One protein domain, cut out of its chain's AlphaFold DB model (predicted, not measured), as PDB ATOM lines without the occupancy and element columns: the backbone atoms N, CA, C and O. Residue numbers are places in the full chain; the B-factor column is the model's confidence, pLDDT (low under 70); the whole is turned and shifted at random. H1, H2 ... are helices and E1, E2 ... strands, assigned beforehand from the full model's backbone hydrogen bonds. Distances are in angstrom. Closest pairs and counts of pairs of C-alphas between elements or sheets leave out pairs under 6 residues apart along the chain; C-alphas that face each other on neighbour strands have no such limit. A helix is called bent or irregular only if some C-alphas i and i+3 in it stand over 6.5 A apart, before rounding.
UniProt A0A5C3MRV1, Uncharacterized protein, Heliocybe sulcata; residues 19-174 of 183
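What this domain is: This is residues 19 to 174 of the 183 residues of an uncharacterized protein of Heliocybe sulcata (UniProt A0A5C3MRV1). This model has two lobes: in one, a small sheet of E1, E2 and E3 has H1 at one end and the cluster of H2, H3 and H4 towards the other; in the second, the sheet of E4, E6 and E7 has the strand pair E5 and E8 beside it. The printed part has 156 residues, with four named helices and eight named strands in the order E1 E2 H1 E3 H2 H3 H4 E4 E5 E6 E7 E8. E1 E2 E3 is antiparallel, E4 E6 E7 mixed and E5 E8 antiparallel; the class is mixed, helices and strands, with 73 residues in named elements, under half. The whole is compact, with a radius of gyration of the C-alphas of 17.2 A and spans of 53 by 40 by 29 A.

Where its parts are: Find C-alpha 19 at (28.176, 38.983, 20.808), where E1, residues 19 to 23, begins. E2 is residues 34 to 39, 16.2 A long, then come H1, 45 to 49, E3, 63 to 65, and H2, 66 to 71. H3, 73 to 84, is 17.7 A long, and H4, 90 to 98, begins at C-alpha 90, (4.859, 39.775, 23.769). Read on to E4, 116 to 118, E5, 125 to 128, E6, 133 to 139, 19.0 A, E7, 144 to 150, 19.4 A, and E8, 166 to 171, ending at (18.513, 51.955, -4.887).

How they stand to each other: Look first at the hairpin E1 and E2, where N 21 and O 36 are within hydrogen-bond range, 3.0 A apart; E3 is the antiparallel neighbour of E2, with N 35 and O 64 within hydrogen-bond range, 2.9 A apart. H1, H2 and H3 only graze this sheet. H1 is irregular, but only just, with C-alphas 46 and 49 6.8 A apart; H3 is irregular, with C-alphas 74 and 77 7.9 A apart. H2 touches H4, closest at the C-alphas of Ala 70 and Ala 97, 4.7 A. H2 and H3 touch only at the corner, closest at the C-alphas of Ile 69 and Tyr 75, 5.2 A. E3 and E4 are only just apart, at 8.3 A. E4 is parallel to E6, with N 137 and O 116 2.8 A apart; in the hairpin E6 and E7, N 136 and O 147 are 2.9 A apart. E5 and E8 are antiparallel, with N 125 and O 171 3.4 A apart. In H2 and H4 every O i to N i+4 pair is within hydrogen-bond range; in H3 6 of 8 are, and in H1 0 of 1, beside 1 of 2 O i to N i+3 pairs.

The domain as a whole: The C-alphas of Asp 44 and Gly 157 are the two farthest apart, 55.6 A. The printed part has no cut. The links H1 to E3, H4 to E4 and E7 to E8 are long. Confidence is under 70 at residues 101 to 109 and 154 to 174; the mean pLDDT of the printed part is 81.8.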
ATOM      1  N   PHE A  19      29.438  38.840  20.089       95.81
ATOM      2  CA  PHE A  19      28.176  38.983  20.808       95.81
ATOM      3  C   PHE A  19      26.991  39.141  19.865       95.81
ATOM      4  O   PHE A  19      27.010  39.950  18.930       95.81
ATOM      5  N   PHE A  20      25.910  38.421  20.163       95.50
ATOM      6  CA  PHE A  20      24.600  38.769  19.629       95.50
ATOM      7  C   PHE A  20      24.051  39.983  20.367       95.50
ATOM      8  O   PHE A  20      24.116  40.055  21.591       95.50
ATOM      9  N   TYR A  21      23.468  40.915  19.623       96.31
ATOM     10  CA  TYR A  21      22.827  42.081  20.208       96.31
ATOM     11  C   TYR A  21      21.571  42.463  19.432       96.31
ATOM     12  O   TYR A  21      21.443  42.213  18.227       96.31
ATOM     13  N   TRP A  22      20.621  43.054  20.150       96.81
ATOM     14  CA  TRP A  22      19.411  43.608  19.566       96.81
ATOM     15  C   TRP A  22      19.685  44.996  19.004       96.81
ATOM     16  O   TRP A  22      20.319  45.830  19.650       96.81
ATOM     17  N   TYR A  23      19.193  45.247  17.797       96.19
ATOM     18  CA  TYR A  23      19.375  46.509  17.107       96.19
ATOM     19  C   TYR A  23      18.082  46.959  16.439       96.19
ATOM     20  O   TYR A  23      17.388  46.186  15.777       96.19
ATOM     21  N   ILE A  24      17.809  48.252  16.547       94.94
ATOM     22  CA  ILE A  24      16.756  48.939  15.814       94.94
ATOM     23  C   ILE A  24      17.284  50.308  15.394       94.94
ATOM     24  O   ILE A  24      17.924  50.997  16.189       94.94
ATOM     25  N   ASP A  25      17.053  50.691  14.137       92.38
ATOM     26  CA  ASP A  25      17.432  52.027  13.678       92.38
ATOM     27  C   ASP A  25      16.620  53.084  14.443       92.38
ATOM     28  O   ASP A  25      15.429  52.905  14.723       92.38
ATOM     29  N   THR A  26      17.243  54.219  14.750       92.00
ATOM     30  CA  THR A  26      16.554  55.338  15.398       92.00
ATOM     31  C   THR A  26      15.365  55.802  14.551       92.00
ATOM     32  O   THR A  26      15.521  56.147  13.381       92.00
ATOM     33  N   GLY A  27      14.170  55.815  15.149       90.81
ATOM     34  CA  GLY A  27      12.923  56.200  14.478       90.81
ATOM     35  C   GLY A  27      12.248  55.082  13.675       90.81
ATOM     36  O   GLY A  27      11.164  55.305  13.135       90.81
ATOM     37  N   ALA A  28      12.838  53.885  13.611       92.94
ATOM     38  CA  ALA A  28      12.217  52.760  12.931       92.94
ATOM     39  C   ALA A  28      11.051  52.162  13.737       92.94
ATOM     40  O   ALA A  28      11.067  52.168  14.972       92.94
ATOM     41  N   PRO A  29      10.050  51.574  13.060       93.31
ATOM     42  CA  PRO A  29       9.051  50.739  13.711       93.31
ATOM     43  C   PRO A  29       9.692  49.564  14.452       93.31
ATOM     44  O   PRO A  29      10.628  48.956  13.938       93.31
ATOM     45  N   LEU A  30       9.120  49.149  15.587       93.12
ATOM     46  CA  LEU A  30       9.618  47.993  16.354       93.12
ATOM     47  C   LEU A  30       9.717  46.707  15.517       93.12
ATOM     48  O   LEU A  30      10.630  45.908  15.710       93.12
ATOM     49  N   LEU A  31       8.829  46.539  14.533       93.12
ATOM     50  CA  LEU A  31       8.855  45.409  13.600       93.12
ATOM     51  C   LEU A  31      10.092  45.382  12.684       93.12
ATOM     52  O   LEU A  31      10.397  44.336  12.117       93.12
ATOM     53  N   ALA A  32      10.795  46.506  12.527       93.50
ATOM     54  CA  ALA A  32      12.045  46.600  11.774       93.50
ATOM     55  C   ALA A  32      13.277  46.228  12.618       93.50
ATOM     56  O   ALA A  32      14.398  46.246  12.110       93.50
ATOM     57  N   GLY A  33      13.077  45.893  13.897       94.81
ATOM     58  CA  GLY A  33      14.135  45.421  14.773       94.81
ATOM     59  C   GLY A  33      14.754  44.106  14.294       94.81
ATOM     60  O   GLY A  33      14.134  43.299  13.593       94.81
ATOM     61  N   GLN A  34      16.011  43.902  14.664       95.19
ATOM     62  CA  GLN A  34      16.825  42.790  14.197       95.19
ATOM     63  C   GLN A  34      17.867  42.393  15.237       95.19
ATOM     64  O   GLN A  34      18.392  43.229  15.968       95.19
ATOM     65  N   VAL A  35      18.209  41.111  15.258       95.94
ATOM     66  CA  VAL A  35      19.405  40.629  15.946       95.94
ATOM     67  C   VAL A  35      20.584  40.723  14.985       95.94
ATOM     68  O   VAL A  35      20.475  40.372  13.808       95.94
ATOM     69  N   ARG A  36      21.716  41.206  15.482       95.38
ATOM     70  CA  ARG A  36      22.991  41.265  14.763       95.38
ATOM     71  C   ARG A  36      24.055  40.519  15.551       95.38
ATOM     72  O   ARG A  36      23.886  40.271  16.742       95.38
ATOM     73  N   PHE A  37      25.143  40.170  14.875       95.19
ATOM     74  CA  PHE A  37      26.324  39.602  15.512       95.19
ATOM     75  C   PHE A  37      27.483  40.579  15.371       95.19
ATOM     76  O   PHE A  37      27.808  40.992  14.256       95.19
ATOM     77  N   ARG A  38      28.091  40.956  16.494       96.25
ATOM     78  CA  ARG A  38      29.279  41.801  16.535       96.25
ATOM     79  C   ARG A  38      30.496  40.943  16.809       96.25
ATOM     80  O   ARG A  38      30.569  40.343  17.871       96.25
ATOM     81  N   VAL A  39      31.429  40.916  15.866       96.00
ATOM     82  CA  VAL A  39      32.726  40.255  16.011       96.00
ATOM     83  C   VAL A  39      33.637  41.136  16.860       96.00
ATOM     84  O   VAL A  39      33.770  42.332  16.578       96.00
ATOM     85  N   THR A  40      34.262  40.542  17.869       95.94
ATOM     86  CA  THR A  40      35.207  41.196  18.782       95.94
ATOM     87  C   THR A  40      36.509  40.404  18.863       95.94
ATOM     88  O   THR A  40      36.565  39.243  18.463       95.94
ATOM     89  N   ASP A  41      37.564  41.028  19.385       91.88
ATOM     90  CA  ASP A  41      38.870  40.373  19.559       91.88
ATOM     91  C   ASP A  41      38.956  39.557  20.864       91.88
ATOM     92  O   ASP A  41      39.929  38.838  21.088       91.88
ATOM     93  N   SER A  42      37.943  39.657  21.733       91.00
ATOM     94  CA  SER A  42      37.878  38.948  23.015       91.00
ATOM     95  C   SER A  42      36.438  38.726  23.483       91.00
ATOM     96  O   SER A  42      35.507  39.365  22.982       91.00
ATOM     97  N   GLU A  43      36.283  37.888  24.506       90.06
ATOM     98  CA  GLU A  43      35.028  37.649  25.229       90.06
ATOM     99  C   GLU A  43      34.701  38.735  26.275       90.06
ATOM    100  O   GLU A  43      33.653  38.672  26.915       90.06
ATOM    101  N   ASP A  44      35.561  39.744  26.458       93.69
ATOM    102  CA  ASP A  44      35.285  40.876  27.351       93.69
ATOM    103  C   ASP A  44      34.235  41.809  26.713       93.69
ATOM    104  O   ASP A  44      34.483  42.347  25.623       93.69
ATOM    105  N   PRO A  45      33.083  42.073  27.367       92.75
ATOM    106  CA  PRO A  45      32.088  43.030  26.886       92.75
ATOM    107  C   PRO A  45      32.642  44.432  26.591       92.75
ATOM    108  O   PRO A  45      32.096  45.128  25.731       92.75
ATOM    109  N   ALA A  46      33.738  44.857  27.235       94.56
ATOM    110  CA  ALA A  46      34.386  46.138  26.948       94.56
ATOM    111  C   ALA A  46      34.866  46.246  25.484       94.56
ATOM    112  O   ALA A  46      34.866  47.335  24.900       94.56
ATOM    113  N   SER A  47      35.188  45.112  24.852       93.50
ATOM    114  CA  SER A  47      35.610  45.043  23.447       93.50
ATOM    115  C   SER A  47      34.473  45.277  22.441       93.50
ATOM    116  O   SER A  47      34.731  45.519  21.260       93.50
ATOM    117  N   PHE A  48      33.207  45.280  22.883       94.12
ATOM    118  CA  PHE A  48      32.040  45.432  22.007       94.12
ATOM    119  C   PHE A  48      32.058  46.731  21.192       94.12
ATOM    120  O   PHE A  48      31.658  46.748  20.025       94.12
ATOM    121  N   SER A  49      32.519  47.828  21.798       94.62
ATOM    122  CA  SER A  49      32.557  49.148  21.156       94.62
ATOM    123  C   SER A  49      33.564  49.225  20.002       94.62
ATOM    124  O   SER A  49      33.291  49.896  19.007       94.62
ATOM    125  N   ALA A  50      34.683  48.504  20.112       94.69
ATOM    126  CA  ALA A  50      35.719  48.406  19.083       94.69
ATOM    127  C   ALA A  50      35.418  47.326  18.026       94.69
ATOM    128  O   ALA A  50      36.026  47.316  16.956       94.69
ATOM    129  N   GLY A  51      34.479  46.421  18.318       94.75
ATOM    130  CA  GLY A  51      34.072  45.347  17.421       94.75
ATOM    131  C   GLY A  51      33.364  45.829  16.153       94.75
ATOM    132  O   GLY A  51      32.882  46.958  16.045       94.75
ATOM    133  N   LYS A  52      33.238  44.918  15.186       95.25
ATOM    134  CA  LYS A  52      32.574  45.164  13.897       95.25
ATOM    135  C   LYS A  52      31.420  44.201  13.681       95.25
ATOM    136  O   LYS A  52      31.488  43.040  14.073       95.25
ATOM    137  N   ASP A  53      30.355  44.668  13.040       95.19
ATOM    138  CA  ASP A  53      29.257  43.774  12.677       95.19
ATOM    139  C   ASP A  53      29.744  42.713  11.679       95.19
ATOM    140  O   ASP A  53      30.500  43.003  10.749       95.19
ATOM    141  N   LEU A  54      29.301  41.473  11.879       92.69
ATOM    142  CA  LEU A  54      29.564  40.384  10.953       92.69
ATOM    143  C   LEU A  54      28.899  40.682   9.611       92.69
ATOM    144  O   LEU A  54      27.716  41.016   9.558       92.69
ATOM    145  N   CYS A  55      29.641  40.486   8.526       89.44
ATOM    146  CA  CYS A  55      29.111  40.557   7.172       89.44
ATOM    147  C   CYS A  55      29.010  39.157   6.562       89.44
ATOM    148  O   CYS A  55      29.880  38.309   6.754       89.44
ATOM    149  N   LEU A  56      27.970  38.938   5.763       83.06
ATOM    150  CA  LEU A  56      27.920  37.855   4.792       83.06
ATOM    151  C   LEU A  56      29.078  38.018   3.788       83.06
ATOM    152  O   LEU A  56      29.509  39.147   3.541       83.06
ATOM    153  N   PRO A  57      29.548  36.951   3.120       81.12
ATOM    154  CA  PRO A  57      30.611  37.063   2.110       81.12
ATOM    155  C   PRO A  57      30.245  37.947   0.920       81.12
ATOM    156  O   PRO A  57      31.103  38.437   0.196       81.12
ATOM    157  N   THR A  58      28.951  38.162   0.716       75.31
ATOM    158  CA  THR A  58      28.417  39.097  -0.267       75.31
ATOM    159  C   THR A  58      28.569  40.565   0.164       75.31
ATOM    160  O   THR A  58      28.384  41.451  -0.672       75.31
ATOM    161  N   GLY A  59      28.964  40.840   1.410       79.88
ATOM    162  CA  GLY A  59      29.276  42.159   1.971       79.88
ATOM    163  C   GLY A  59      28.139  42.813   2.762       79.88
ATOM    164  O   GLY A  59      28.335  43.886   3.323       79.88
ATOM    165  N   GLU A  60      26.945  42.221   2.802       80.62
ATOM    166  CA  GLU A  60      25.839  42.703   3.632       80.62
ATOM    167  C   GLU A  60      26.049  42.334   5.094       80.62
ATOM    168  O   GLU A  60      26.573  41.267   5.396       80.62
ATOM    169  N   LEU A  61      25.542  43.169   5.998       88.19
ATOM    170  CA  LEU A  61      25.470  42.820   7.409       88.19
ATOM    171  C   LEU A  61      24.677  41.524   7.598       88.19
ATOM    172  O   LEU A  61      23.585  41.351   7.046       88.19
ATOM    173  N   TRP A  62      25.219  40.632   8.416       89.75
ATOM    174  CA  TRP A  62      24.483  39.500   8.937       89.75
ATOM    175  C   TRP A  62      23.424  40.034   9.903       89.75
ATOM    176  O   TRP A  62      23.731  40.688  10.901       89.75
ATOM    177  N   THR A  63      22.161  39.791   9.573       91.12
ATOM    178  CA  THR A  63      21.020  40.243  10.365       91.12
ATOM    179  C   THR A  63      20.014  39.112  10.480       91.12
ATOM    180  O   THR A  63      19.845  38.299   9.569       91.12
ATOM    181  N   LEU A  64      19.326  39.075  11.613       92.25
ATOM    182  CA  LEU A  64      18.219  38.177  11.876       92.25
ATOM    183  C   LEU A  64      16.987  39.035  12.222       92.25
ATOM    184  O   LEU A  64      16.825  39.447  13.372       92.25
ATOM    185  N   PRO A  65      16.145  39.372  11.226       92.81
ATOM    186  CA  PRO A  65      15.010  40.278  11.406       92.81
ATOM    187  C   PRO A  65      13.956  39.719  12.365       92.81
ATOM    188  O   PRO A  65      13.654  38.524  12.320       92.81
ATOM    189  N   LEU A  66      13.316  40.579  13.164       94.06
ATOM    190  CA  LEU A  66      12.287  40.177  14.134       94.06
ATOM    191  C   LEU A  66      11.148  39.390  13.488       94.06
ATOM    192  O   LEU A  66      10.704  38.383  14.026       94.06
ATOM    193  N   ILE A  67      10.712  39.809  12.302       90.69
ATOM    194  CA  ILE A  67       9.649  39.135  11.548       90.69
ATOM    195  C   ILE A  67      10.043  37.687  11.210       90.69
ATOM    196  O   ILE A  67       9.204  36.788  11.267       90.69
ATOM    197  N   ALA A  68      11.320  37.427  10.907       87.62
ATOM    198  CA  ALA A  68      11.818  36.072  10.674       87.62
ATOM    199  C   ALA A  68      11.899  35.265  11.985       87.62
ATOM    200  O   ALA A  68      11.523  34.094  11.998       87.62
ATOM    201  N   ILE A  69      12.317  35.886  13.094       91.62
ATOM    202  CA  ILE A  69      12.354  35.255  14.430       91.62
ATOM    203  C   ILE A  69      10.944  34.864  14.902       91.62
ATOM    204  O   ILE A  69      10.720  33.762  15.411       91.62
ATOM    205  N   ALA A  70       9.976  35.762  14.719       90.75
ATOM    206  CA  ALA A  70       8.600  35.594  15.166       90.75
ATOM    207  C   ALA A  70       7.833  34.543  14.348       90.75
ATOM    208  O   ALA A  70       6.983  33.840  14.890       90.75
ATOM    209  N   SER A  71       8.155  34.385  13.061       83.50
ATOM    210  CA  SER A  71       7.488  33.418  12.178       83.50
ATOM    211  C   SER A  71       8.213  32.074  12.047       83.50
ATOM    212  O   SER A  71       7.580  31.079  11.700       83.50
ATOM    213  N   GLY A  72       9.521  32.009  12.318       81.69
ATOM    214  CA  GLY A  72      10.327  30.807  12.100       81.69
ATOM    215  C   GLY A  72      10.453  29.905  13.328       81.69
ATOM    216  O   GLY A  72      10.944  30.330  14.371       81.69
ATOM    217  N   GLU A  73      10.113  28.622  13.174       82.69
ATOM    218  CA  GLU A  73      10.220  27.603  14.238       82.69
ATOM    219  C   GLU A  73      11.662  27.368  14.712       82.69
ATOM    220  O   GLU A  73      11.908  27.063  15.872       82.69
ATOM    221  N   ARG A  74      12.649  27.579  13.838       85.88
ATOM    222  CA  ARG A  74      14.077  27.405  14.161       85.88
ATOM    223  C   ARG A  74      14.671  28.503  15.051       85.88
ATOM    224  O   ARG A  74      15.838  28.416  15.414       85.88
ATOM    225  N   TYR A  75      13.906  29.551  15.360       89.94
ATOM    226  CA  TYR A  75      14.374  30.715  16.120       89.94
ATOM    227  C   TYR A  75      13.718  30.824  17.501       89.94
ATOM    228  O   TYR A  75      13.664  31.908  18.079       89.94
ATOM    229  N   THR A  76      13.233  29.705  18.048       92.38
ATOM    230  CA  THR A  76      12.642  29.630  19.396       92.38
ATOM    231  C   THR A  76      13.589  30.146  20.476       92.38
ATOM    232  O   THR A  76      13.144  30.889  21.347       92.38
ATOM    233  N   LEU A  77      14.889  29.843  20.378       94.44
ATOM    234  CA  LEU A  77      15.906  30.353  21.303       94.44
ATOM    235  C   LEU A  77      15.958  31.887  21.301       94.44
ATOM    236  O   LEU A  77      15.802  32.512  22.346       94.44
ATOM    237  N   PHE A  78      16.107  32.505  20.123       95.00
ATOM    238  CA  PHE A  78      16.129  33.967  20.001       95.00
ATOM    239  C   PHE A  78      14.813  34.596  20.462       95.00
ATOM    240  O   PHE A  78      14.828  35.630  21.121       95.00
ATOM    241  N   ARG A  79      13.674  33.962  20.169       94.81
ATOM    242  CA  ARG A  79      12.367  34.419  20.653       94.81
ATOM    243  C   ARG A  79      12.306  34.432  22.179       94.81
ATOM    244  O   ARG A  79      11.840  35.415  22.746       94.81
ATOM    245  N   GLY A  80      12.785  33.367  22.821       95.94
ATOM    246  CA  GLY A  80      12.853  33.258  24.276       95.94
ATOM    247  C   GLY A  80      13.716  34.357  24.886       95.94
ATOM    248  O   GLY A  80      13.227  35.086  25.742       95.94
ATOM    249  N   ILE A  81      14.939  34.534  24.377       96.62
ATOM    250  CA  ILE A  81      15.890  35.548  24.863       96.62
ATOM    251  C   ILE A  81      15.321  36.965  24.706       96.62
ATOM    252  O   ILE A  81      15.339  37.750  25.647       96.62
ATOM    253  N   LEU A  82      14.762  37.305  23.538       96.94
ATOM    254  CA  LEU A  82      14.207  38.646  23.310       96.94
ATOM    255  C   LEU A  82      13.047  38.980  24.263       96.94
ATOM    256  O   LEU A  82      12.880  40.144  24.629       96.94
ATOM    257  N   LEU A  83      12.258  37.975  24.657       97.19
ATOM    258  CA  LEU A  83      11.157  38.132  25.609       97.19
ATOM    259  C   LEU A  83      11.651  38.167  27.063       97.19
ATOM    260  O   LEU A  83      11.178  39.003  27.832       97.19
ATOM    261  N   SER A  84      12.584  37.288  27.448       97.12
ATOM    262  CA  SER A  84      13.101  37.209  28.823       97.12
ATOM    263  C   SER A  84      13.878  38.463  29.211       97.12
ATOM    264  O   SER A  84      13.646  39.019  30.281       97.12
ATOM    265  N   GLU A  85      14.710  38.961  28.297       95.69
ATOM    266  CA  GLU A  85      15.505  40.183  28.465       95.69
ATOM    267  C   GLU A  85      14.678  41.465  28.259       95.69
ATOM    268  O   GLU A  85      15.206  42.572  28.322       95.69
ATOM    269  N   ARG A  86      13.367  41.342  27.990       95.81
ATOM    270  CA  ARG A  86      12.437  42.464  27.746       95.81
ATOM    271  C   ARG A  86      12.872  43.398  26.607       95.81
ATOM    272  O   ARG A  86      12.454  44.552  26.558       95.81
ATOM    273  N   LEU A  87      13.663  42.888  25.664       95.31
ATOM    274  CA  LEU A  87      14.088  43.611  24.461       95.31
ATOM    275  C   LEU A  87      12.922  43.797  23.482       95.31
ATOM    276  O   LEU A  87      12.880  44.767  22.727       95.31
ATOM    277  N   VAL A  88      11.961  42.870  23.510       95.56
ATOM    278  CA  VAL A  88      10.719  42.918  22.736       95.56
ATOM    279  C   VAL A  88       9.560  42.478  23.631       95.56
ATOM    280  O   VAL A  88       9.680  41.521  24.391       95.56
ATOM    281  N   THR A  89       8.416  43.159  23.550       95.88
ATOM    282  CA  THR A  89       7.213  42.755  24.293       95.88
ATOM    283  C   THR A  89       6.493  41.605  23.591       95.88
ATOM    284  O   THR A  89       6.595  41.434  22.374       95.88
ATOM    285  N   LYS A  90       5.693  40.840  24.343       95.38
ATOM    286  CA  LYS A  90       4.859  39.775  23.769       95.38
ATOM    287  C   LYS A  90       3.939  40.300  22.657       95.38
ATOM    288  O   LYS A  90       3.878  39.701  21.595       95.38
ATOM    289  N   ASP A  91       3.315  41.460  22.864       94.38
ATOM    290  CA  ASP A  91       2.462  42.114  21.860       94.38
ATOM    291  C   ASP A  91       3.213  42.407  20.550       94.38
ATOM    292  O   ASP A  91       2.708  42.128  19.464       94.38
ATOM    293  N   VAL A  92       4.446  42.913  20.628       93.88
ATOM    294  CA  VAL A  92       5.265  43.175  19.435       93.88
ATOM    295  C   VAL A  92       5.675  41.869  18.752       93.88
ATOM    296  O   VAL A  92       5.685  41.807  17.523       93.88
ATOM    297  N   MET A  93       5.971  40.818  19.521       94.38
ATOM    298  CA  MET A  93       6.286  39.489  18.989       94.38
ATOM    299  C   MET A  93       5.085  38.872  18.254       94.38
ATOM    300  O   MET A  93       5.233  38.384  17.134       94.38
ATOM    301  N   ASP A  94       3.894  38.955  18.846       92.38
ATOM    302  CA  ASP A  94       2.645  38.458  18.263       92.38
ATOM    303  C   ASP A  94       2.289  39.255  16.995       92.38
ATOM    304  O   ASP A  94       1.962  38.677  15.954       92.38
ATOM    305  N   LYS A  95       2.463  40.585  17.029       91.62
ATOM    306  CA  LYS A  95       2.345  41.446  15.842       91.62
ATOM    307  C   LYS A  95       3.333  41.046  14.759       91.62
ATOM    308  O   LYS A  95       2.927  40.952  13.611       91.62
ATOM    309  N   ALA A  96       4.597  40.787  15.090       91.19
ATOM    310  CA  ALA A  96       5.608  40.371  14.119       91.19
ATOM    311  C   ALA A  96       5.278  39.014  13.481       91.19
ATOM    312  O   ALA A  96       5.441  38.858  12.270       91.19
ATOM    313  N   ALA A  97       4.762  38.063  14.265       88.88
ATOM    314  CA  ALA A  97       4.314  36.763  13.770       88.88
ATOM    315  C   ALA A  97       3.102  36.895  12.829       88.88
ATOM    316  O   ALA A  97       3.028  36.206  11.813       88.88
ATOM    317  N   GLY A  98       2.181  37.815  13.134       86.56
ATOM    318  CA  GLY A  98       1.006  38.117  12.313       86.56
ATOM    319  C   GLY A  98       1.235  39.142  11.195       86.56
ATOM    320  O   GLY A  98       0.358  39.323  10.349       86.56
ATOM    321  N   ALA A  99       2.390  39.814  11.154       83.12
ATOM    322  CA  ALA A  99       2.624  40.988  10.305       83.12
ATOM    323  C   ALA A  99       2.580  40.681   8.804       83.12
ATOM    324  O   ALA A  99       2.367  41.589   7.996       83.12
ATOM    325  N   THR A 100       2.779  39.415   8.434       71.56
ATOM    326  CA  THR A 100       2.696  38.935   7.053       71.56
ATOM    327  C   THR A 100       1.269  38.597   6.622       71.56
ATOM    328  O   THR A 100       1.041  38.447   5.428       71.56
ATOM    329  N   GLY A 101       0.312  38.492   7.555       64.62
ATOM    330  CA  GLY A 101      -1.104  38.212   7.289       64.62
ATOM    331  C   GLY A 101      -1.379  37.088   6.273       64.62
ATOM    332  O   GLY A 101      -0.536  36.233   6.005       64.62
ATOM    333  N   ASN A 102      -2.563  37.132   5.653       50.28
ATOM    334  CA  ASN A 102      -2.957  36.286   4.518       50.28
ATOM    335  C   ASN A 102      -2.346  36.784   3.187       50.28
ATOM    336  O   ASN A 102      -3.050  36.916   2.187       50.28
ATOM    337  N   LEU A 103      -1.031  37.051   3.119       52.88
ATOM    338  CA  LEU A 103      -0.334  37.232   1.824       52.88
ATOM    339  C   LEU A 103      -0.367  35.950   0.951       52.88
ATOM    340  O   LEU A 103       0.107  35.933  -0.187       52.88
ATOM    341  N   SER A 104      -0.986  34.885   1.464       45.91
ATOM    342  CA  SER A 104      -1.471  33.704   0.764       45.91
ATOM    343  C   SER A 104      -2.544  34.043  -0.277       45.91
ATOM    344  O   SER A 104      -3.731  33.887  -0.019       45.91
ATOM    345  N   THR A 105      -2.149  34.438  -1.487       44.34
ATOM    346  CA  THR A 105      -2.981  34.143  -2.674       44.34
ATOM    347  C   THR A 105      -2.220  33.832  -3.957       44.34
ATOM    348  O   THR A 105      -2.881  33.555  -4.953       44.34
ATOM    349  N   ARG A 106      -0.873  33.785  -4.010       43.12
ATOM    350  CA  ARG A 106      -0.245  33.341  -5.279       43.12
ATOM    351  C   ARG A 106       1.126  32.680  -5.285       43.12
ATOM    352  O   ARG A 106       1.556  32.317  -6.367       43.12
ATOM    353  N   ASN A 107       1.794  32.521  -4.148       49.41
ATOM    354  CA  ASN A 107       2.965  31.658  -3.923       49.41
ATOM    355  C   ASN A 107       3.425  31.946  -2.489       49.41
ATOM    356  O   ASN A 107       3.445  33.112  -2.112       49.41
ATOM    357  N   ASP A 108       3.774  30.926  -1.716       56.56
ATOM    358  CA  ASP A 108       4.098  30.929  -0.275       56.56
ATOM    359  C   ASP A 108       5.366  31.754   0.088       56.56
ATOM    360  O   ASP A 108       6.358  31.259   0.620       56.56
ATOM    361  N   ILE A 109       5.401  33.033  -0.295       68.38
ATOM    362  CA  ILE A 109       6.560  33.918  -0.160       68.38
ATOM    363  C   ILE A 109       6.507  34.540   1.229       68.38
ATOM    364  O   ILE A 109       5.945  35.615   1.432       68.38
ATOM    365  N   ARG A 110       7.123  33.851   2.186       72.69
ATOM    366  CA  ARG A 110       7.330  34.370   3.535       72.69
ATOM    367  C   ARG A 110       8.656  35.130   3.630       72.69
ATOM    368  O   ARG A 110       9.631  34.745   2.973       72.69
ATOM    369  N   PRO A 111       8.716  36.201   4.433       76.06
ATOM    370  CA  PRO A 111       9.982  36.819   4.779       76.06
ATOM    371  C   PRO A 111      10.892  35.796   5.459       76.06
ATOM    372  O   PRO A 111      10.461  34.995   6.282       76.06
ATOM    373  N   ASN A 112      12.170  35.842   5.118       76.88
ATOM    374  CA  ASN A 112      13.216  35.042   5.742       76.88
ATOM    375  C   ASN A 112      14.435  35.924   6.032       76.88
ATOM    376  O   ASN A 112      14.446  37.111   5.710       76.88
ATOM    377  N   VAL A 113      15.479  35.338   6.608       77.00
ATOM    378  CA  VAL A 113      16.699  36.053   7.025       77.00
ATOM    379  C   VAL A 113      17.470  36.726   5.886       77.00
ATOM    380  O   VAL A 113      18.273  37.613   6.127       77.00
ATOM    381  N   HIS A 114      17.211  36.339   4.636       77.25
ATOM    382  CA  HIS A 114      17.813  36.939   3.443       77.25
ATOM    383  C   HIS A 114      16.881  37.939   2.748       77.25
ATOM    384  O   HIS A 114      17.180  38.422   1.655       77.25
ATOM    385  N   SER A 115      15.715  38.217   3.331       80.81
ATOM    386  CA  SER A 115      14.769  39.185   2.791       80.81
ATOM    387  C   SER A 115      15.242  40.613   3.051       80.81
ATOM    388  O   SER A 115      15.738  40.929   4.128       80.81
ATOM    389  N   HIS A 116      15.066  41.492   2.064       82.88
ATOM    390  CA  HIS A 116      15.372  42.909   2.219       82.88
ATOM    391  C   HIS A 116      14.199  43.621   2.884       82.88
ATOM    392  O   HIS A 116      13.109  43.645   2.312       82.88
ATOM    393  N   PHE A 117      14.435  44.210   4.054       86.94
ATOM    394  CA  PHE A 117      13.462  45.035   4.763       86.94
ATOM    395  C   PHE A 117      13.852  46.506   4.665       86.94
ATOM    396  O   PHE A 117      15.010  46.861   4.883       86.94
ATOM    397  N   ILE A 118      12.879  47.353   4.353       90.50
ATOM    398  CA  ILE A 118      12.991  48.809   4.439       90.50
ATOM    399  C   ILE A 118      11.831  49.339   5.274       90.50
ATOM    400  O   ILE A 118      10.746  48.768   5.265       90.50
ATOM    401  N   TRP A 119      12.043  50.435   5.983       91.25
ATOM    402  CA  TRP A 119      11.028  51.046   6.845       91.25
ATOM    403  C   TRP A 119      10.836  52.540   6.571       91.25
ATOM    404  O   TRP A 119       9.846  53.119   7.007       91.25
ATOM    405  N   GLN A 120      11.735  53.163   5.802       88.50
ATOM    406  CA  GLN A 120      11.623  54.562   5.396       88.50
ATOM    407  C   GLN A 120      11.903  54.769   3.907       88.50
ATOM    408  O   GLN A 120      12.604  53.995   3.247       88.50
ATOM    409  N   PHE A 121      11.382  55.873   3.372       83.19
ATOM    410  CA  PHE A 121      11.716  56.319   2.025       83.19
ATOM    411  C   PHE A 121      13.194  56.676   1.914       83.19
ATOM    412  O   PHE A 121      13.828  57.106   2.873       83.19
ATOM    413  N   ARG A 122      13.747  56.511   0.707       82.94
ATOM    414  CA  ARG A 122      15.169  56.755   0.410       82.94
ATOM    415  C   ARG A 122      16.152  55.880   1.205       82.94
ATOM    416  O   ARG A 122      17.361  56.082   1.062       82.94
ATOM    417  N   GLN A 123      15.664  54.890   1.958       84.44
ATOM    418  CA  GLN A 123      16.509  53.868   2.556       84.44
ATOM    419  C   GLN A 123      17.215  53.079   1.445       84.44
ATOM    420  O   GLN A 123      16.550  52.619   0.512       84.44
ATOM    421  N   PRO A 124      18.547  52.929   1.517       81.69
ATOM    422  CA  PRO A 124      19.271  52.050   0.618       81.69
ATOM    423  C   PRO A 124      18.780  50.617   0.767       81.69
ATOM    424  O   PRO A 124      18.679  50.109   1.880       81.69
ATOM    425  N   PHE A 125      18.597  49.927  -0.348       80.75
ATOM    426  CA  PHE A 125      18.548  48.473  -0.346       80.75
ATOM    427  C   PHE A 125      19.355  47.916  -1.512       80.75
ATOM    428  O   PHE A 125      19.591  48.589  -2.522       80.75
ATOM    429  N   ARG A 126      19.826  46.682  -1.344       74.50
ATOM    430  CA  ARG A 126      20.631  45.998  -2.348       74.50
ATOM    431  C   ARG A 126      19.735  45.356  -3.395       74.50
ATOM    432  O   ARG A 126      18.668  44.834  -3.083       74.50
ATOM    433  N   ILE A 127      20.205  45.366  -4.639       76.94
ATOM    434  CA  ILE A 127      19.523  44.717  -5.753       76.94
ATOM    435  C   ILE A 127      20.524  43.870  -6.534       76.94
ATOM    436  O   ILE A 127      21.630  44.307  -6.868       76.94
ATOM    437  N   LYS A 128      20.122  42.638  -6.850       76.31
ATOM    438  CA  LYS A 128      20.817  41.800  -7.827       76.31
ATOM    439  C   LYS A 128      20.435  42.297  -9.218       76.31
ATOM    440  O   LYS A 128      19.279  42.172  -9.612       76.31
ATOM    441  N   LEU A 129      21.388  42.854  -9.964       76.88
ATOM    442  CA  LEU A 129      21.094  43.498 -11.252       76.88
ATOM    443  C   LEU A 129      20.520  42.524 -12.293       76.88
ATOM    444  O   LEU A 129      19.714  42.902 -13.135       76.88
ATOM    445  N   HIS A 130      20.905  41.252 -12.212       73.94
ATOM    446  CA  HIS A 130      20.432  40.189 -13.096       73.94
ATOM    447  C   HIS A 130      19.082  39.582 -12.659       73.94
ATOM    448  O   HIS A 130      18.534  38.727 -13.361       73.94
ATOM    449  N   ALA A 131      18.527  39.979 -11.506       76.06
ATOM    450  CA  ALA A 131      17.314  39.368 -10.972       76.06
ATOM    451  C   ALA A 131      16.063  39.769 -11.766       76.06
ATOM    452  O   ALA A 131      15.766  40.944 -11.973       76.06
ATOM    453  N   ARG A 132      15.265  38.762 -12.148       78.62
ATOM    454  CA  ARG A 132      13.951  38.961 -12.788       78.62
ATOM    455  C   ARG A 132      12.929  39.586 -11.835       78.62
ATOM    456  O   ARG A 132      12.063  40.338 -12.271       78.62
ATOM    457  N   HIS A 133      13.030  39.263 -10.549       80.38
ATOM    458  CA  HIS A 133      12.173  39.792  -9.497       80.38
ATOM    459  C   HIS A 133      13.048  40.283  -8.353       80.38
ATOM    460  O   HIS A 133      13.823  39.508  -7.793       80.38
ATOM    461  N   THR A 134      12.899  41.552  -7.993       83.62
ATOM    462  CA  THR A 134      13.461  42.104  -6.761       83.62
ATOM    463  C   THR A 134      12.335  42.222  -5.752       83.62
ATOM    464  O   THR A 134      11.321  42.859  -6.028       83.62
ATOM    465  N   ARG A 135      12.495  41.560  -4.608       85.50
ATOM    466  CA  ARG A 135      11.512  41.537  -3.525       85.50
ATOM    467  C   ARG A 135      12.012  42.414  -2.390       85.50
ATOM    468  O   ARG A 135      13.126  42.204  -1.917       85.50
ATOM    469  N   VAL A 136      11.189  43.367  -1.976       87.56
ATOM    470  CA  VAL A 136      11.485  44.277  -0.872       87.56
ATOM    471  C   VAL A 136      10.285  44.301   0.056       87.56
ATOM    472  O   VAL A 136       9.166  44.549  -0.380       87.56
ATOM    473  N   TRP A 137      10.516  44.032   1.330       88.25
ATOM    474  CA  TRP A 137       9.505  44.111   2.368       88.25
ATOM    475  C   TRP A 137       9.514  45.511   2.968       88.25
ATOM    476  O   TRP A 137      10.546  45.981   3.442       88.25
ATOM    477  N   VAL A 138       8.370  46.182   2.929       90.31
ATOM    478  CA  VAL A 138       8.168  47.482   3.563       90.31
ATOM    479  C   VAL A 138       7.549  47.250   4.929       90.31
ATOM    480  O   VAL A 138       6.425  46.754   5.029       90.31
ATOM    481  N   THR A 139       8.291  47.598   5.970       91.12
ATOM    482  CA  THR A 139       7.905  47.413   7.365       91.12
ATOM    483  C   THR A 139       7.256  48.681   7.902       91.12
ATOM    484  O   THR A 139       7.901  49.723   7.994       91.12
ATOM    485  N   GLY A 140       5.979  48.586   8.267       88.12
ATOM    486  CA  GLY A 140       5.251  49.630   8.984       88.12
ATOM    487  C   GLY A 140       5.167  49.359  10.488       88.12
ATOM    488  O   GLY A 140       5.779  48.430  11.013       88.12
ATOM    489  N   ALA A 141       4.353  50.155  11.188       85.75
ATOM    490  CA  ALA A 141       4.146  50.035  12.636       85.75
ATOM    491  C   ALA A 141       3.527  48.694  13.074       85.75
ATOM    492  O   ALA A 141       3.832  48.201  14.156       85.75
ATOM    493  N   SER A 142       2.654  48.108  12.250       82.94
ATOM    494  CA  SER A 142       1.887  46.901  12.603       82.94
ATOM    495  C   SER A 142       1.780  45.860  11.488       82.94
ATOM    496  O   SER A 142       1.252  44.775  11.715       82.94
ATOM    497  N   LYS A 143       2.243  46.179  10.277       85.75
ATOM    498  CA  LYS A 143       2.114  45.327   9.090       85.75
ATOM    499  C   LYS A 143       3.362  45.416   8.235       85.75
ATOM    500  O   LYS A 143       4.063  46.428   8.258       85.75
ATOM    501  N   VAL A 144       3.591  44.374   7.446       87.31
ATOM    502  CA  VAL A 144       4.678  44.326   6.472       87.31
ATOM    503  C   VAL A 144       4.079  44.015   5.107       87.31
ATOM    504  O   VAL A 144       3.263  43.107   4.967       87.31
ATOM    505  N   VAL A 145       4.475  44.780   4.093       87.44
ATOM    506  CA  VAL A 145       3.975  44.629   2.722       87.44
ATOM    507  C   VAL A 145       5.113  44.214   1.805       87.44
ATOM    508  O   VAL A 145       6.191  44.801   1.840       87.44
ATOM    509  N   LEU A 146       4.880  43.211   0.960       86.69
ATOM    510  CA  LEU A 146       5.830  42.812  -0.069       86.69
ATOM    511  C   LEU A 146       5.659  43.679  -1.322       86.69
ATOM    512  O   LEU A 146       4.620  43.636  -1.978       86.69
ATOM    513  N   LEU A 147       6.713  44.394  -1.706       86.75
ATOM    514  CA  LEU A 147       6.854  45.004  -3.023       86.75
ATOM    515  C   LEU A 147       7.672  44.085  -3.933       86.75
ATOM    516  O   LEU A 147       8.764  43.634  -3.577       86.75
ATOM    517  N   VAL A 148       7.148  43.822  -5.131       85.88
ATOM    518  CA  VAL A 148       7.836  43.042  -6.163       85.88
ATOM    519  C   VAL A 148       8.108  43.937  -7.360       85.88
ATOM    520  O   VAL A 148       7.194  44.346  -8.068       85.88
ATOM    521  N   PHE A 149       9.383  44.199  -7.615       82.75
ATOM    522  CA  PHE A 149       9.814  44.907  -8.808       82.75
ATOM    523  C   PHE A 149      10.238  43.911  -9.879       82.75
ATOM    524  O   PHE A 149      11.064  43.022  -9.640       82.75
ATOM    525  N   HIS A 150       9.678  44.064 -11.072       82.31
ATOM    526  CA  HIS A 150       9.948  43.189 -12.202       82.31
ATOM    527  C   HIS A 150      11.035  43.796 -13.081       82.31
ATOM    528  O   HIS A 150      10.873  44.903 -13.580       82.31
ATOM    529  N   SER A 151      12.121  43.051 -13.285       76.25
ATOM    530  CA  SER A 151      13.159  43.362 -14.272       76.25
ATOM    531  C   SER A 151      13.702  44.802 -14.210       76.25
ATOM    532  O   SER A 151      13.940  45.403 -15.250       76.25
ATOM    533  N   LEU A 152      13.935  45.348 -13.006       75.81
ATOM    534  CA  LEU A 152      14.385  46.742 -12.807       75.81
ATOM    535  C   LEU A 152      15.569  47.153 -13.691       75.81
ATOM    536  O   LEU A 152      15.649  48.298 -14.118       75.81
ATOM    537  N   PHE A 153      16.471  46.212 -13.967       73.38
ATOM    538  CA  PHE A 153      17.674  46.435 -14.768       73.38
ATOM    539  C   PHE A 153      17.764  45.475 -15.961       73.38
ATOM    540  O   PHE A 153      18.852  45.211 -16.469       73.38
ATOM    541  N   ARG A 154      16.629  44.913 -16.402       66.12
ATOM    542  CA  ARG A 154      16.570  43.986 -17.536       66.12
ATOM    543  C   ARG A 154      15.457  44.387 -18.500       66.12
ATOM    544  O   ARG A 154      14.305  44.531 -18.108       66.12
ATOM    545  N   SER A 155      15.785  44.489 -19.784       63.41
ATOM    546  CA  SER A 155      14.762  44.685 -20.811       63.41
ATOM    547  C   SER A 155      13.897  43.426 -20.959       63.41
ATOM    548  O   SER A 155      14.381  42.291 -20.869       63.41
ATOM    549  N   ARG A 156      12.588  43.601 -21.160       59.31
ATOM    550  CA  ARG A 156      11.642  42.487 -21.306       59.31
ATOM    551  C   ARG A 156      12.024  41.665 -22.546       59.31
ATOM    552  O   ARG A 156      12.077  42.196 -23.643       59.31
ATOM    553  N   GLY A 157      12.299  40.370 -22.364       62.25
ATOM    554  CA  GLY A 157      12.702  39.468 -23.453       62.25
ATOM    555  C   GLY A 157      14.206  39.428 -23.758       62.25
ATOM    556  O   GLY A 157      14.624  38.607 -24.569       62.25
ATOM    557  N   SER A 158      15.045  40.231 -23.091       63.88
ATOM    558  CA  SER A 158      16.500  40.146 -23.277       63.88
ATOM    559  C   SER A 158      17.049  38.830 -22.715       63.88
ATOM    560  O   SER A 158      16.536  38.329 -21.710       63.88
ATOM    561  N   LYS A 159      18.134  38.289 -23.286       64.31
ATOM    562  CA  LYS A 159      18.947  37.250 -22.621       64.31
ATOM    563  C   LYS A 159      19.398  37.759 -21.231       64.31
ATOM    564  O   LYS A 159      19.446  38.981 -21.035       64.31
ATOM    565  N   PRO A 160      19.637  36.878 -20.234       59.88
ATOM    566  CA  PRO A 160      20.223  37.316 -18.968       59.88
ATOM    567  C   PRO A 160      21.500  38.122 -19.268       59.88
ATOM    568  O   PRO A 160      22.252  37.721 -20.159       59.88
ATOM    569  N   PRO A 161      21.695  39.287 -18.623       56.72
ATOM    570  CA  PRO A 161      22.854  40.122 -18.902       56.72
ATOM    571  C   PRO A 161      24.148  39.322 -18.676       56.72
ATOM    572  O   PRO A 161      24.186  38.502 -17.758       56.72
ATOM    573  N   PRO A 162      25.206  39.550 -19.476       57.09
ATOM    574  CA  PRO A 162      26.457  38.792 -19.382       57.09
ATOM    575  C   PRO A 162      27.259  39.096 -18.107       57.09
ATOM    576  O   PRO A 162      28.313  38.507 -17.896       57.09
ATOM    577  N   TYR A 163      26.784  40.020 -17.265       56.50
ATOM    578  CA  TYR A 163      27.402  40.357 -15.992       56.50
ATOM    579  C   TYR A 163      26.645  39.709 -14.823       56.50
ATOM    580  O   TYR A 163      25.460  39.962 -14.587       56.50
ATOM    581  N   GLU A 164      27.362  38.909 -14.037       55.44
ATOM    582  CA  GLU A 164      26.972  38.583 -12.670       55.44
ATOM    583  C   GLU A 164      27.466  39.706 -11.758       55.44
ATOM    584  O   GLU A 164      28.652  40.010 -11.691       55.44
ATOM    585  N   GLY A 165      26.537  40.374 -11.080       53.66
ATOM    586  CA  GLY A 165      26.877  41.476 -10.195       53.66
ATOM    587  C   GLY A 165      25.722  41.858  -9.284       53.66
ATOM    588  O   GLY A 165      24.544  41.789  -9.658       53.66
ATOM    589  N   ALA A 166      26.072  42.264  -8.070       51.62
ATOM    590  CA  ALA A 166      25.191  42.988  -7.176       51.62
ATOM    591  C   ALA A 166      25.729  44.413  -7.055       51.62
ATOM    592  O   ALA A 166      26.926  44.615  -6.872       51.62
ATOM    593  N   TYR A 167      24.848  45.396  -7.196       45.75
ATOM    594  CA  TYR A 167      25.236  46.799  -7.162       45.75
ATOM    595  C   TYR A 167      24.896  47.378  -5.791       45.75
ATOM    596  O   TYR A 167      23.729  47.422  -5.403       45.75
ATOM    597  N   CYS A 168      25.920  47.817  -5.057       43.66
ATOM    598  CA  CYS A 168      25.799  48.487  -3.758       43.66
ATOM    599  C   CYS A 168      25.903  50.018  -3.885       43.66
ATOM    600  O   CYS A 168      26.512  50.677  -3.050       43.66
ATOM    601  N   ARG A 169      25.293  50.614  -4.915       43.22
ATOM    602  CA  ARG A 169      24.951  52.046  -4.906       43.22
ATOM    603  C   ARG A 169      23.431  52.167  -4.846       43.22
ATOM    604  O   ARG A 169      22.748  52.277  -5.855       43.22
ATOM    605  N   THR A 170      22.934  52.048  -3.617       46.41
ATOM    606  CA  THR A 170      21.761  52.762  -3.094       46.41
ATOM    607  C   THR A 170      20.581  52.876  -4.070       46.41
ATOM    608  O   THR A 170      20.282  53.964  -4.561       46.41
ATOM    609  N   ALA A 171      19.852  51.787  -4.331       47.72
ATOM    610  CA  ALA A 171      18.513  51.955  -4.887       47.72
ATOM    611  C   ALA A 171      17.653  52.650  -3.824       47.72
ATOM    612  O   ALA A 171      17.562  52.184  -2.688       47.72
ATOM    613  N   ARG A 172      17.084  53.806  -4.171       49.34
ATOM    614  CA  ARG A 172      16.185  54.570  -3.306       49.34
ATOM    615  C   ARG A 172      14.787  54.457  -3.882       49.34
ATOM    616  O   ARG A 172      14.585  54.788  -5.047       49.34
ATOM    617  N   LEU A 173      13.826  54.024  -3.070       44.06
ATOM    618  CA  LEU A 173      12.427  54.130  -3.457       44.06
ATOM    619  C   LEU A 173      12.058  55.621  -3.493       44.06
ATOM    620  O   LEU A 173      11.948  56.259  -2.445       44.06
ATOM    621  N   MET A 174      11.933  56.162  -4.704       39.25
ATOM    622  CA  MET A 174      11.396  57.490  -4.987       39.25
ATOM    623  C   MET A 174       9.996  57.262  -5.560       39.25
ATOM    624  O   MET A 174       9.866  56.797  -6.691       39.25
TER     625      MET A 174